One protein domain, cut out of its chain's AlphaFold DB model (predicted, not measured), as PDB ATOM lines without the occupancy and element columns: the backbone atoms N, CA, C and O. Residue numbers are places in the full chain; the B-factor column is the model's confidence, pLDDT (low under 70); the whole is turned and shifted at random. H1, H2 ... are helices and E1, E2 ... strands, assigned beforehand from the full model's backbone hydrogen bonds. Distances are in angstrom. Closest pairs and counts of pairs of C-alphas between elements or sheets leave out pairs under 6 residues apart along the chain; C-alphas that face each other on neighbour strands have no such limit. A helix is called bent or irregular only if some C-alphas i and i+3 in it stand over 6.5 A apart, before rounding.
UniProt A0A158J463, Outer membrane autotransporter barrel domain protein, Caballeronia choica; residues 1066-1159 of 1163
ATOM      1  N   VAL A1066     -54.359   2.263 -27.077       83.75
ATOM      2  CA  VAL A1066     -53.656   3.016 -28.131       83.75
ATOM      3  C   VAL A1066     -54.521   4.165 -28.666       83.75
ATOM      4  O   VAL A1066     -54.059   5.302 -28.716       83.75
ATOM      5  N   TYR A1067     -55.786   3.911 -29.021       83.62
ATOM      6  CA  TYR A1067     -56.700   4.969 -29.479       83.62
ATOM      7  C   TYR A1067     -57.022   6.007 -28.394       83.62
ATOM      8  O   TYR A1067     -57.293   7.158 -28.735       83.62
ATOM      9  N   ALA A1068     -56.985   5.630 -27.113       83.44
ATOM     10  CA  ALA A1068     -57.221   6.543 -25.996       83.44
ATOM     11  C   ALA A1068     -56.091   7.575 -25.813       83.44
ATOM     12  O   ALA A1068     -56.380   8.723 -25.483       83.44
ATOM     13  N   GLU A1069     -54.831   7.205 -26.073       82.75
ATOM     14  CA  GLU A1069     -53.683   8.119 -25.936       82.75
ATOM     15  C   GLU A1069     -53.461   9.022 -27.148       82.75
ATOM     16  O   GLU A1069     -52.937  10.121 -26.989       82.75
ATOM     17  N   VAL A1070     -53.864   8.622 -28.362       83.12
ATOM     18  CA  VAL A1070     -53.610   9.412 -29.588       83.12
ATOM     19  C   VAL A1070     -54.014  10.898 -29.468       83.12
ATOM     20  O   VAL A1070     -53.202  11.740 -29.855       83.12
ATOM     21  N   PRO A1071     -55.184  11.281 -28.910       84.56
ATOM     22  CA  PRO A1071     -55.537  12.691 -28.716       84.56
ATOM     23  C   PRO A1071     -54.652  13.421 -27.695       84.56
ATOM     24  O   PRO A1071     -54.437  14.626 -27.820       84.56
ATOM     25  N   ILE A1072     -54.145  12.709 -26.687       81.44
ATOM     26  CA  ILE A1072     -53.356  13.281 -25.589       81.44
ATOM     27  C   ILE A1072     -51.899  13.430 -26.032       81.44
ATOM     28  O   ILE A1072     -51.354  14.524 -25.931       81.44
ATOM     29  N   LEU A1073     -51.335  12.415 -26.692       82.06
ATOM     30  CA  LEU A1073     -50.055  12.493 -27.398       82.06
ATOM     31  C   LEU A1073     -50.059  13.583 -28.472       82.06
ATOM     32  O   LEU A1073     -49.094  14.333 -28.583       82.06
ATOM     33  N   ALA A1074     -51.149  13.735 -29.230       82.81
ATOM     34  CA  ALA A1074     -51.300  14.852 -30.159       82.81
ATOM     35  C   ALA A1074     -51.327  16.209 -29.432       82.81
ATOM     36  O   ALA A1074     -50.753  17.176 -29.934       82.81
ATOM     37  N   ARG A1075     -51.946  16.299 -28.247       83.69
ATOM     38  CA  ARG A1075     -51.931  17.515 -27.421       83.69
ATOM     39  C   ARG A1075     -50.532  17.818 -26.876       83.69
ATOM     40  O   ARG A1075     -50.112  18.963 -27.009       83.69
ATOM     41  N   GLU A1076     -49.806  16.844 -26.327       82.56
ATOM     42  CA  GLU A1076     -48.439  17.080 -25.834       82.56
ATOM     43  C   GLU A1076     -47.481  17.411 -26.981       82.56
ATOM     44  O   GLU A1076     -46.766  18.399 -26.880       82.56
ATOM     45  N   LEU A1077     -47.564  16.730 -28.132       82.81
ATOM     46  CA  LEU A1077     -46.837  17.122 -29.351       82.81
ATOM     47  C   LEU A1077     -47.098  18.592 -29.732       82.81
ATOM     48  O   LEU A1077     -46.170  19.304 -30.111       82.81
ATOM     49  N   ASN A1078     -48.341  19.072 -29.620       80.38
ATOM     50  CA  ASN A1078     -48.672  20.479 -29.869       80.38
ATOM     51  C   ASN A1078     -48.146  21.419 -28.766       80.38
ATOM     52  O   ASN A1078     -47.734  22.534 -29.076       80.38
ATOM     53  N   ILE A1079     -48.111  20.994 -27.500       81.31
ATOM     54  CA  ILE A1079     -47.546  21.780 -26.389       81.31
ATOM     55  C   ILE A1079     -46.016  21.856 -26.488       81.31
ATOM     56  O   ILE A1079     -45.447  22.929 -26.302       81.31
ATOM     57  N   ALA A1080     -45.354  20.772 -26.882       78.06
ATOM     58  CA  ALA A1080     -43.924  20.717 -27.148       78.06
ATOM     59  C   ALA A1080     -43.533  21.578 -28.362       78.06
ATOM     60  O   ALA A1080     -42.551  22.320 -28.294       78.06
ATOM     61  N   GLN A1081     -44.345  21.579 -29.431       76.31
ATOM     62  CA  GLN A1081     -44.244  22.553 -30.531       76.31
ATOM     63  C   GLN A1081     -44.496  24.001 -30.070       76.31
ATOM     64  O   GLN A1081     -43.885  24.933 -30.588       76.31
ATOM     65  N   ILE A1082     -45.393  24.231 -29.114       77.62
ATOM     66  CA  ILE A1082     -45.610  25.561 -28.530       77.62
ATOM     67  C   ILE A1082     -44.368  25.994 -27.733       77.62
ATOM     68  O   ILE A1082     -43.925  27.127 -27.898       77.62
ATOM     69  N   GLY A1083     -43.770  25.113 -26.928       70.94
ATOM     70  CA  GLY A1083     -42.576  25.407 -26.132       70.94
ATOM     71  C   GLY A1083     -42.755  26.570 -25.147       70.94
ATOM     72  O   GLY A1083     -43.831  27.163 -25.005       70.94
ATOM     73  N   THR A1084     -41.684  26.924 -24.442       69.50
ATOM     74  CA  THR A1084     -41.696  28.080 -23.535       69.50
ATOM     75  C   THR A1084     -41.609  29.413 -24.287       69.50
ATOM     76  O   THR A1084     -41.185  29.497 -25.441       69.50
ATOM     77  N   PHE A1085     -41.982  30.501 -23.605       62.66
ATOM     78  CA  PHE A1085     -41.829  31.864 -24.123       62.66
ATOM     79  C   PHE A1085     -40.364  32.195 -24.467       62.66
ATOM     80  O   PHE A1085     -40.101  32.816 -25.492       62.66
ATOM     81  N   HIS A1086     -39.404  31.725 -23.664       65.25
ATOM     82  CA  HIS A1086     -37.977  31.958 -23.908       65.25
ATOM     83  C   HIS A1086     -37.426  31.124 -25.074       65.25
ATOM     84  O   HIS A1086     -36.648  31.648 -25.861       65.25
ATOM     85  N   GLU A1087     -37.888  29.888 -25.280       63.78
ATOM     86  CA  GLU A1087     -37.511  29.096 -26.465       63.78
ATOM     87  C   GLU A1087     -38.019  29.676 -27.795       63.78
ATOM     88  O   GLU A1087     -37.506  29.300 -28.846       63.78
ATOM     89  N   ARG A1088     -39.010  30.581 -27.766       59.78
ATOM     90  CA  ARG A1088     -39.493  31.307 -28.956       59.78
ATOM     91  C   ARG A1088     -39.075  32.777 -29.033       59.78
ATOM     92  O   ARG A1088     -39.195  33.351 -30.105       59.78
ATOM     93  N   GLN A1089     -38.573  33.381 -27.953       59.62
ATOM     94  CA  GLN A1089     -37.926  34.703 -28.003       59.62
ATOM     95  C   GLN A1089     -36.404  34.639 -28.192       59.62
ATOM     96  O   GLN A1089     -35.816  35.625 -28.624       59.62
ATOM     97  N   GLY A1090     -35.763  33.517 -27.855       60.81
ATOM     98  CA  GLY A1090     -34.305  33.425 -27.788       60.81
ATOM     99  C   GLY A1090     -33.718  34.234 -26.623       60.81
ATOM    100  O   GLY A1090     -34.380  34.487 -25.613       60.81
ATOM    101  N   GLU A1091     -32.446  34.623 -26.745       58.59
ATOM    102  CA  GLU A1091     -31.788  35.477 -25.754       58.59
ATOM    103  C   GLU A1091     -32.262  36.938 -25.838       58.59
ATOM    104  O   GLU A1091     -32.645  37.442 -26.892       58.59
ATOM    105  N   GLN A1092     -32.175  37.661 -24.715       51.81
ATOM    106  CA  GLN A1092     -32.662  39.044 -24.581       51.81
ATOM    107  C   GLN A1092     -31.965  40.073 -25.496       51.81
ATOM    108  O   GLN A1092     -32.412  41.216 -25.574       51.81
ATOM    109  N   SER A1093     -30.905  39.688 -26.209       55.81
ATOM    110  CA  SER A1093     -30.268  40.480 -27.269       55.81
ATOM    111  C   SER A1093     -31.222  40.780 -28.438       55.81
ATOM    112  O   SER A1093     -31.256  41.918 -28.916       55.81
ATOM    113  N   LEU A1094     -32.055  39.809 -28.832       54.91
ATOM    114  CA  LEU A1094     -33.007  39.916 -29.951       54.91
ATOM    115  C   LEU A1094     -34.103  40.975 -29.718       54.91
ATOM    116  O   LEU A1094     -34.644  41.541 -30.662       54.91
ATOM    117  N   LEU A1095     -34.369  41.346 -28.460       53.66
ATOM    118  CA  LEU A1095     -35.329  42.402 -28.089       53.66
ATOM    119  C   LEU A1095     -34.886  43.826 -28.490       53.66
ATOM    120  O   LEU A1095     -35.596  44.796 -28.210       53.66
ATOM    121  N   THR A1096     -33.711  43.977 -29.106       55.09
ATOM    122  CA  THR A1096     -33.182  45.277 -29.547       55.09
ATOM    123  C   THR A1096     -33.396  45.566 -31.034       55.09
ATOM    124  O   THR A1096     -33.268  46.726 -31.430       55.09
ATOM    125  N   GLU A1097     -33.778  44.571 -31.833       58.78
ATOM    126  CA  GLU A1097     -33.953  44.685 -33.285       58.78
ATOM    127  C   GLU A1097     -35.233  45.454 -33.669       58.78
ATOM    128  O   GLU A1097     -36.170  45.590 -32.878       58.78
ATOM    129  N   SER A1098     -35.262  46.026 -34.876       58.09
ATOM    130  CA  SER A1098     -36.389  46.838 -35.362       58.09
ATOM    131  C   SER A1098     -36.418  46.890 -36.888       58.09
ATOM    132  O   SER A1098     -35.430  47.305 -37.498       58.09
ATOM    133  N   GLY A1099     -37.546  46.529 -37.504       64.19
ATOM    134  CA  GLY A1099     -37.705  46.560 -38.959       64.19
ATOM    135  C   GLY A1099     -38.629  45.479 -39.518       64.19
ATOM    136  O   GLY A1099     -39.422  44.865 -38.805       64.19
ATOM    137  N   VAL A1100     -38.510  45.265 -40.830       58.50
ATOM    138  CA  VAL A1100     -39.179  44.196 -41.586       58.50
ATOM    139  C   VAL A1100     -38.149  43.088 -41.818       58.50
ATOM    140  O   VAL A1100     -37.046  43.400 -42.263       58.50
ATOM    141  N   LEU A1101     -38.498  41.829 -41.535       61.91
ATOM    142  CA  LEU A1101     -37.584  40.668 -41.568       61.91
ATOM    143  C   LEU A1101     -36.339  40.781 -40.642       61.91
ATOM    144  O   LEU A1101     -35.217  40.677 -41.141       61.91
ATOM    145  N   PRO A1102     -36.486  41.006 -39.315       62.88
ATOM    146  CA  PRO A1102     -35.337  41.096 -38.405       62.88
ATOM    147  C   PRO A1102     -34.589  39.760 -38.232       62.88
ATOM    148  O   PRO A1102     -33.372  39.727 -38.403       62.88
ATOM    149  N   ALA A1103     -35.300  38.654 -37.968       69.06
ATOM    150  CA  ALA A1103     -34.688  37.373 -37.608       69.06
ATOM    151  C   ALA A1103     -35.363  36.140 -38.243       69.06
ATOM    152  O   ALA A1103     -36.557  36.111 -38.550       69.06
ATOM    153  N   ALA A1104     -34.567  35.077 -38.392       71.88
ATOM    154  CA  ALA A1104     -34.993  33.735 -38.785       71.88
ATOM    155  C   ALA A1104     -34.624  32.741 -37.680       71.88
ATOM    156  O   ALA A1104     -33.512  32.805 -37.154       71.88
ATOM    157  N   TRP A1105     -35.502  31.785 -37.368       73.69
ATOM    158  CA  TRP A1105     -35.243  30.792 -36.326       73.69
ATOM    159  C   TRP A1105     -35.618  29.369 -36.747       73.69
ATOM    160  O   TRP A1105     -36.522  29.129 -37.550       73.69
ATOM    161  N   ALA A1106     -34.905  28.399 -36.175       74.44
ATOM    162  CA  ALA A1106     -35.157  26.977 -36.349       74.44
ATOM    163  C   ALA A1106     -35.005  26.271 -34.999       74.44
ATOM    164  O   ALA A1106     -34.008  26.460 -34.306       74.44
ATOM    165  N   ARG A1107     -35.990  25.445 -34.635       76.50
ATOM    166  CA  ARG A1107     -36.011  24.663 -33.394       76.50
ATOM    167  C   ARG A1107     -36.192  23.190 -33.745       76.50
ATOM    168  O   ARG A1107     -37.288  22.755 -34.093       76.50
ATOM    169  N   VAL A1108     -35.103  22.431 -33.656       79.25
ATOM    170  CA  VAL A1108     -35.170  20.971 -33.520       79.25
ATOM    171  C   VAL A1108     -35.399  20.690 -32.041       79.25
ATOM    172  O   VAL A1108     -34.653  21.192 -31.203       79.25
ATOM    173  N   TRP A1109     -36.424  19.912 -31.721       82.81
ATOM    174  CA  TRP A1109     -36.741  19.520 -30.352       82.81
ATOM    175  C   TRP A1109     -37.064  18.026 -30.307       82.81
ATOM    176  O   TRP A1109     -37.549  17.440 -31.277       82.81
ATOM    177  N   GLY A1110     -36.766  17.403 -29.175       81.62
ATOM    178  CA  GLY A1110     -37.020  15.994 -28.937       81.62
ATOM    179  C   GLY A1110     -36.954  15.710 -27.448       81.62
ATOM    180  O   GLY A1110     -36.035  16.164 -26.768       81.62
ATOM    181  N   GLU A1111     -37.940  14.980 -26.952       80.50
ATOM    182  CA  GLU A1111     -38.123  14.682 -25.538       80.50
ATOM    183  C   GLU A1111     -38.622  13.246 -25.357       80.50
ATOM    184  O   GLU A1111     -39.170  12.628 -26.274       80.50
ATOM    185  N   HIS A1112     -38.403  12.692 -24.167       83.06
ATOM    186  CA  HIS A1112     -38.943  11.388 -23.809       83.06
ATOM    187  C   HIS A1112     -40.186  11.589 -22.946       83.06
ATOM    188  O   HIS A1112     -40.080  12.004 -21.792       83.06
ATOM    189  N   ALA A1113     -41.354  11.272 -23.497       80.06
ATOM    190  CA  ALA A1113     -42.618  11.380 -22.793       80.06
ATOM    191  C   ALA A1113     -42.991  10.033 -22.161       80.06
ATOM    192  O   ALA A1113     -42.998   8.993 -22.821       80.06
ATOM    193  N   THR A1114     -43.331  10.079 -20.876       80.94
ATOM    194  CA  THR A1114     -44.039   9.015 -20.155       80.94
ATOM    195  C   THR A1114     -45.377   9.584 -19.709       80.94
ATOM    196  O   THR A1114     -45.410  10.482 -18.865       80.94
ATOM    197  N   GLN A1115     -46.466   9.104 -20.295       79.62
ATOM    198  CA  GLN A1115     -47.818   9.599 -20.051       79.62
ATOM    199  C   GLN A1115     -48.748   8.404 -19.888       79.62
ATOM    200  O   GLN A1115     -48.741   7.506 -20.718       79.62
ATOM    201  N   GLY A1116     -49.532   8.380 -18.815       78.19
ATOM    202  CA  GLY A1116     -50.518   7.333 -18.582       78.19
ATOM    203  C   GLY A1116     -51.757   7.912 -17.928       78.19
ATOM    204  O   GLY A1116     -51.664   8.813 -17.090       78.19
ATOM    205  N   ASN A1117     -52.919   7.410 -18.333       80.44
ATOM    206  CA  ASN A1117     -54.210   7.943 -17.921       80.44
ATOM    207  C   ASN A1117     -54.986   6.901 -17.115       80.44
ATOM    208  O   ASN A1117     -55.238   5.786 -17.573       80.44
ATOM    209  N   SER A1118     -55.410   7.275 -15.907       73.19
ATOM    210  CA  SER A1118     -56.241   6.413 -15.070       73.19
ATOM    211  C   SER A1118     -57.648   6.278 -15.661       73.19
ATOM    212  O   SER A1118     -58.311   7.256 -16.006       73.19
ATOM    213  N   GLY A1119     -58.122   5.040 -15.792       74.25
ATOM    214  CA  GLY A1119     -59.417   4.743 -16.398       74.25
ATOM    215  C   GLY A1119     -59.574   3.262 -16.731       74.25
ATOM    216  O   GLY A1119     -58.664   2.470 -16.509       74.25
ATOM    217  N   GLY A1120     -60.722   2.873 -17.293       70.62
ATOM    218  CA  GLY A1120     -61.054   1.456 -17.511       70.62
ATOM    219  C   GLY A1120     -60.087   0.693 -18.428       70.62
ATOM    220  O   GLY A1120     -59.883  -0.498 -18.222       70.62
ATOM    221  N   ALA A1121     -59.479   1.364 -19.409       74.69
ATOM    222  CA  ALA A1121     -58.452   0.782 -20.280       74.69
ATOM    223  C   ALA A1121     -57.009   1.037 -19.792       74.69
ATOM    224  O   ALA A1121     -56.082   0.577 -20.452       74.69
ATOM    225  N   ASN A1122     -56.846   1.799 -18.697       82.06
ATOM    226  CA  ASN A1122     -55.601   2.304 -18.097       82.06
ATOM    227  C   ASN A1122     -54.400   2.388 -19.067       82.06
ATOM    228  O   ASN A1122     -53.415   1.663 -18.888       82.06
ATOM    229  N   PRO A1123     -54.493   3.204 -20.130       80.50
ATOM    230  CA  PRO A1123     -53.429   3.307 -21.112       80.50
ATOM    231  C   PRO A1123     -52.161   3.965 -20.556       80.50
ATOM    232  O   PRO A1123     -52.203   4.761 -19.616       80.50
ATOM    233  N   GLU A1124     -51.037   3.640 -21.194       83.19
ATOM    234  CA  GLU A1124     -49.732   4.247 -20.956       83.19
ATOM    235  C   GLU A1124     -48.946   4.322 -22.276       83.19
ATOM    236  O   GLU A1124     -48.887   3.357 -23.044       83.19
ATOM    237  N   PHE A1125     -48.322   5.470 -22.530       81.94
ATOM    238  CA  PHE A1125     -47.298   5.683 -23.541       81.94
ATOM    239  C   PHE A1125     -45.954   5.960 -22.864       81.94
ATOM    240  O   PHE A1125     -45.842   6.814 -21.983       81.94
ATOM    241  N   SER A1126     -44.911   5.290 -23.351       83.94
ATOM    242  CA  SER A1126     -43.520   5.547 -22.989       83.94
ATOM    243  C   SER A1126     -42.669   5.516 -24.259       83.94
ATOM    244  O   SER A1126     -42.601   4.498 -24.959       83.94
ATOM    245  N   GLY A1127     -42.072   6.653 -24.616       83.25
ATOM    246  CA  GLY A1127     -41.289   6.760 -25.843       83.25
ATOM    247  C   GLY A1127     -40.784   8.160 -26.164       83.25
ATOM    248  O   GLY A1127     -41.022   9.130 -25.446       83.25
ATOM    249  N   ALA A1128     -40.078   8.256 -27.289       82.75
ATOM    250  CA  ALA A1128     -39.535   9.511 -27.785       82.75
ATOM    251  C   ALA A1128     -40.552  10.220 -28.686       82.75
ATOM    252  O   ALA A1128     -41.090   9.628 -29.627       82.75
ATOM    253  N   MET A1129     -40.764  11.507 -28.438       84.19
ATOM    254  CA  MET A1129     -41.462  12.404 -29.350       84.19
ATOM    255  C   MET A1129     -40.554  13.565 -29.740       84.19
ATOM    256  O   MET A1129     -39.645  13.936 -29.000       84.19
ATOM    257  N   GLY A1130     -40.752  14.117 -30.930       84.00
ATOM    258  CA  GLY A1130     -39.889  15.178 -31.424       84.00
ATOM    259  C   GLY A1130     -40.388  15.809 -32.707       84.00
ATOM    260  O   GLY A1130     -41.321  15.332 -33.355       84.00
ATOM    261  N   GLY A1131     -39.740  16.894 -33.097       84.44
ATOM    262  CA  GLY A1131     -40.105  17.629 -34.290       84.44
ATOM    263  C   GLY A1131     -39.075  18.661 -34.702       84.44
ATOM    264  O   GLY A1131     -38.092  18.939 -34.014       84.44
ATOM    265  N   VAL A1132     -39.332  19.238 -35.868       79.62
ATOM    266  CA  VAL A1132     -38.585  20.369 -36.398       79.62
ATOM    267  C   VAL A1132     -39.578  21.476 -36.699       79.62
ATOM    268  O   VAL A1132     -40.607  21.258 -37.343       79.62
ATOM    269  N   GLN A1133     -39.258  22.665 -36.214       80.06
ATOM    270  CA  GLN A1133     -39.986  23.890 -36.488       80.06
ATOM    271  C   GLN A1133     -39.037  24.885 -37.135       80.06
ATOM    272  O   GLN A1133     -37.880  24.997 -36.730       80.06
ATOM    273  N   VAL A1134     -39.547  25.629 -38.107       77.12
ATOM    274  CA  VAL A1134     -38.863  26.793 -38.669       77.12
ATOM    275  C   VAL A1134     -39.831  27.962 -38.698       77.12
ATOM    276  O   VAL A1134     -41.014  27.806 -39.023       77.12
ATOM    277  N   GLY A1135     -39.327  29.133 -38.338       73.31
ATOM    278  CA  GLY A1135     -40.090  30.364 -38.306       73.31
ATOM    279  C   GLY A1135     -39.265  31.555 -38.764       73.31
ATOM    280  O   GLY A1135     -38.035  31.516 -38.826       73.31
ATOM    281  N   HIS A1136     -39.972  32.608 -39.141       74.81
ATOM    282  CA  HIS A1136     -39.367  33.855 -39.573       74.81
ATOM    283  C   HIS A1136     -40.212  35.017 -39.072       74.81
ATOM    284  O   HIS A1136     -41.446  34.997 -39.190       74.81
ATOM    285  N   ASP A1137     -39.540  36.019 -38.523       71.94
ATOM    286  CA  ASP A1137     -40.184  37.207 -37.990       71.94
ATOM    287  C   ASP A1137     -40.437  38.161 -39.151       71.94
ATOM    288  O   ASP A1137     -39.528  38.532 -39.884       71.94
ATOM    289  N   VAL A1138     -41.693  38.533 -39.375       68.88
ATOM    290  CA  VAL A1138     -42.084  39.350 -40.530       68.88
ATOM    291  C   VAL A1138     -41.944  40.842 -40.219       68.88
ATOM    292  O   VAL A1138     -41.638  41.633 -41.110       68.88
ATOM    293  N   TYR A1139     -42.151  41.234 -38.957       66.94
ATOM    294  CA  TYR A1139     -42.163  42.629 -38.509       66.94
ATOM    295  C   TYR A1139     -41.943  42.753 -36.992       66.94
ATOM    296  O   TYR A1139     -42.511  41.956 -36.242       66.94
ATOM    297  N   ALA A1140     -41.200  43.772 -36.542       65.94
ATOM    298  CA  ALA A1140     -41.037  44.116 -35.122       65.94
ATOM    299  C   ALA A1140     -40.903  45.637 -34.889       65.94
ATOM    300  O   ALA A1140     -40.149  46.309 -35.601       65.94
ATOM    301  N   ASP A1141     -41.592  46.159 -33.863       63.09
ATOM    302  CA  ASP A1141     -41.570  47.577 -33.458       63.09
ATOM    303  C   ASP A1141     -41.647  47.753 -31.920       63.09
ATOM    304  O   ASP A1141     -41.999  46.831 -31.174       63.09
ATOM    305  N   ARG A1142     -41.286  48.944 -31.417       60.94
ATOM    306  CA  ARG A1142     -41.212  49.261 -29.982       60.94
ATOM    307  C   ARG A1142     -42.409  50.106 -29.505       60.94
ATOM    308  O   ARG A1142     -42.701  51.123 -30.126       60.94
ATOM    309  N   PRO A1143     -43.005  49.816 -28.329       49.91
ATOM    310  CA  PRO A1143     -42.683  48.729 -27.405       49.91
ATOM    311  C   PRO A1143     -43.631  47.517 -27.537       49.91
ATOM    312  O   PRO A1143     -44.835  47.647 -27.354       49.91
ATOM    313  N   GLN A1144     -43.046  46.321 -27.691       54.94
ATOM    314  CA  GLN A1144     -43.671  45.011 -27.416       54.94
ATOM    315  C   GLN A1144     -44.731  44.487 -28.410       54.94
ATOM    316  O   GLN A1144     -45.750  43.936 -27.995       54.94
ATOM    317  N   ALA A1145     -44.443  44.512 -29.717       52.88
ATOM    318  CA  ALA A1145     -45.049  43.553 -30.648       52.88
ATOM    319  C   ALA A1145     -44.082  43.121 -31.767       52.88
ATOM    320  O   ALA A1145     -43.467  43.956 -32.430       52.88
ATOM    321  N   ALA A1146     -44.006  41.809 -32.001       58.22
ATOM    322  CA  ALA A1146     -43.399  41.206 -33.183       58.22
ATOM    323  C   ALA A1146     -44.367  40.164 -33.763       58.22
ATOM    324  O   ALA A1146     -45.084  39.494 -33.015       58.22
ATOM    325  N   ILE A1147     -44.418  40.050 -35.091       56.47
ATOM    326  CA  ILE A1147     -45.289  39.108 -35.806       56.47
ATOM    327  C   ILE A1147     -44.405  38.105 -36.539       56.47
ATOM    328  O   ILE A1147     -43.570  38.505 -37.345       56.47
ATOM    329  N   ALA A1148     -44.630  36.815 -36.295       59.91
ATOM    330  CA  ALA A1148     -43.871  35.712 -36.873       59.91
ATOM    331  C   ALA A1148     -44.793  34.726 -37.600       59.91
ATOM    332  O   ALA A1148     -45.942  34.525 -37.200       59.91
ATOM    333  N   ILE A1149     -44.277  34.070 -38.639       57.75
ATOM    334  CA  ILE A1149     -44.928  32.924 -39.291       57.75
ATOM    335  C   ILE A1149     -44.093  31.677 -38.989       57.75
ATOM    336  O   ILE A1149     -42.866  31.724 -39.013       57.75
ATOM    337  N   THR A1150     -44.751  30.563 -38.663       57.09
ATOM    338  CA  THR A1150     -44.106  29.313 -38.230       57.09
ATOM    339  C   THR A1150     -44.687  28.126 -38.986       57.09
ATOM    340  O   THR A1150     -45.898  28.043 -39.176       57.09
ATOM    341  N   THR A1151     -43.832  27.179 -39.369       63.56
ATOM    342  CA  THR A1151     -44.240  25.864 -39.883       63.56
ATOM    343  C   THR A1151     -43.543  24.760 -39.093       63.56
ATOM    344  O   THR A1151     -42.429  24.945 -38.597       63.56
ATOM    345  N   ALA A1152     -44.222  23.627 -38.920       64.00
ATOM    346  CA  ALA A1152     -43.792  22.559 -38.026       64.00
ATOM    347  C   ALA A1152     -44.108  21.174 -38.601       64.00
ATOM    348  O   ALA A1152     -45.115  20.985 -39.282       64.00
ATOM    349  N   SER A1153     -43.257  20.203 -38.277       66.94
ATOM    350  CA  SER A1153     -43.496  18.776 -38.494       66.94
ATOM    351  C   SER A1153     -42.992  17.997 -37.281       66.94
ATOM    352  O   SER A1153     -41.947  18.334 -36.720       66.94
ATOM    353  N   SER A1154     -43.732  16.976 -36.851       74.19
ATOM    354  CA  SER A1154     -43.423  16.206 -35.644       74.19
ATOM    355  C   SER A1154     -43.838  14.745 -35.757       74.19
ATOM    356  O   SER A1154     -44.762  14.402 -36.493       74.19
ATOM    357  N   TRP A1155     -43.180  13.901 -34.974       68.00
ATOM    358  CA  TRP A1155     -43.388  12.463 -34.898       68.00
ATOM    359  C   TRP A1155     -43.344  11.999 -33.436       68.00
ATOM    360  O   TRP A1155     -42.726  12.634 -32.582       68.00
ATOM    361  N   ALA A1156     -43.971  10.859 -33.158       66.00
ATOM    362  CA  ALA A1156     -43.812  10.128 -31.907       66.00
ATOM    363  C   ALA A1156     -43.502   8.666 -32.236       66.00
ATOM    364  O   ALA A1156     -44.170   8.066 -33.079       66.00
ATOM    365  N   SER A1157     -42.480   8.109 -31.588       65.81
ATOM    366  CA  SER A1157     -42.095   6.703 -31.708       65.81
ATOM    367  C   SER A1157     -42.113   6.067 -30.315       65.81
ATOM    368  O   SER A1157     -41.347   6.508 -29.452       65.81
ATOM    369  N   PRO A1158     -42.941   5.034 -30.064       64.38
ATOM    370  CA  PRO A1158     -42.852   4.280 -28.819       64.38
ATOM    371  C   PRO A1158     -41.475   3.613 -28.713       64.38
ATOM    372  O   PRO A1158     -40.847   3.297 -29.732       64.38
ATOM    373  N   ALA A1159     -41.003   3.378 -27.489       58.72
ATOM    374  CA  ALA A1159     -39.775   2.620 -27.285       58.72
ATOM    375  C   ALA A1159     -39.900   1.225 -27.929       58.72
ATOM    376  O   ALA A1159     -40.911   0.537 -27.773       58.72
TER     377      ALA A1159
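AT A GLANCE: This is residues 1066 to 1159 of the 1163 residues of the protein "Outer membrane autotransporter barrel domain protein" of Caballeronia choica (UniProt A0A158J463). A long, narrow, twisted sheet of three strands, E1, E2 and E3, bows along the rod-like length of the domain, with the helix H1 packed on one face along part of that length. The short helix H2 and a long stretch with no named element, residues 1090 to 1103, lead from H1 back to the sheet, and all three strands bend. The printed part has 94 residues, with two named helices and three named strands in the order H1, H2, E1, E2, E3; the sheet's order is E1, E2, E3, antiparallel throughout, and the class is mixed, helices and strands. The whole is loose, with a radius of gyration of the C-alphas of 17.2 A and spans of 54 by 21 by 19 A.

IN THESE COORDINATES: E2, residues 1124 to 1141, is the longest strand, 45.8 A from first to last C-alpha, and bends by 73 degrees at residue 1127. E1, residues 1104 to 1116, is 36.7 A long and bends by 54 degrees at residue 1112. E3, residues 1145 to 1158, is 39.4 A long, bends by 58 degrees at residue 1149 and ends with C-alpha 1158 at (-42.852, 4.280, -28.819). H1, residues 1066 to 1082, is 23.9 A long and begins with C-alpha 1066 at (-53.656, 3.016, -28.131). H1 is only just irregular: C-alphas 1068 and 1071 are 6.9 A apart. H2 holds residues 1085 to 1089.

HOW THE PARTS SIT: E1, E2 and E3 form a meander, each strand the antiparallel neighbour of the one before; E2 is the inner strand. The hairpin E1 and E2 has directions 155 degrees apart, and N 1107 and O 1133 are within hydrogen-bond range at 2.9 A. The hairpin E2 and E3 has directions 163 degrees apart, with N 1132 and O 1153 at 2.9 A. Residues 1099 to 1100 pair antiparallel with residues 1139 to 1140 of E2. H1 is on one face of the sheet, an arrangement of two layers; its closest C-alphas to E2 are those of Leu 1077 and Met 1129, 7.2 A apart. H2 only grazes the sheet with its residues 1087 to 1089, and H2 and E1 are near each other. H1 and H2 are only just apart, at 8.4 A between their closest C-alphas. Every O i to N i+4 pair is within hydrogen-bond range in H2, and 11 of 13 are in H1.

THE WHOLE: The two C-alphas farthest apart are those of Gly 1099 and Gly 1120, 55.1 A. The printed part has no cut. The link from H2 to E1, 14 residues, is long; that from E1 to E2 is short, and those from H1 to H2 and from E2 to E3 are tight. The mean pLDDT of the printed part is 71.4, and residues 1084 to 1103, 1138 to 1153 and 1155 to 1159 are under 70.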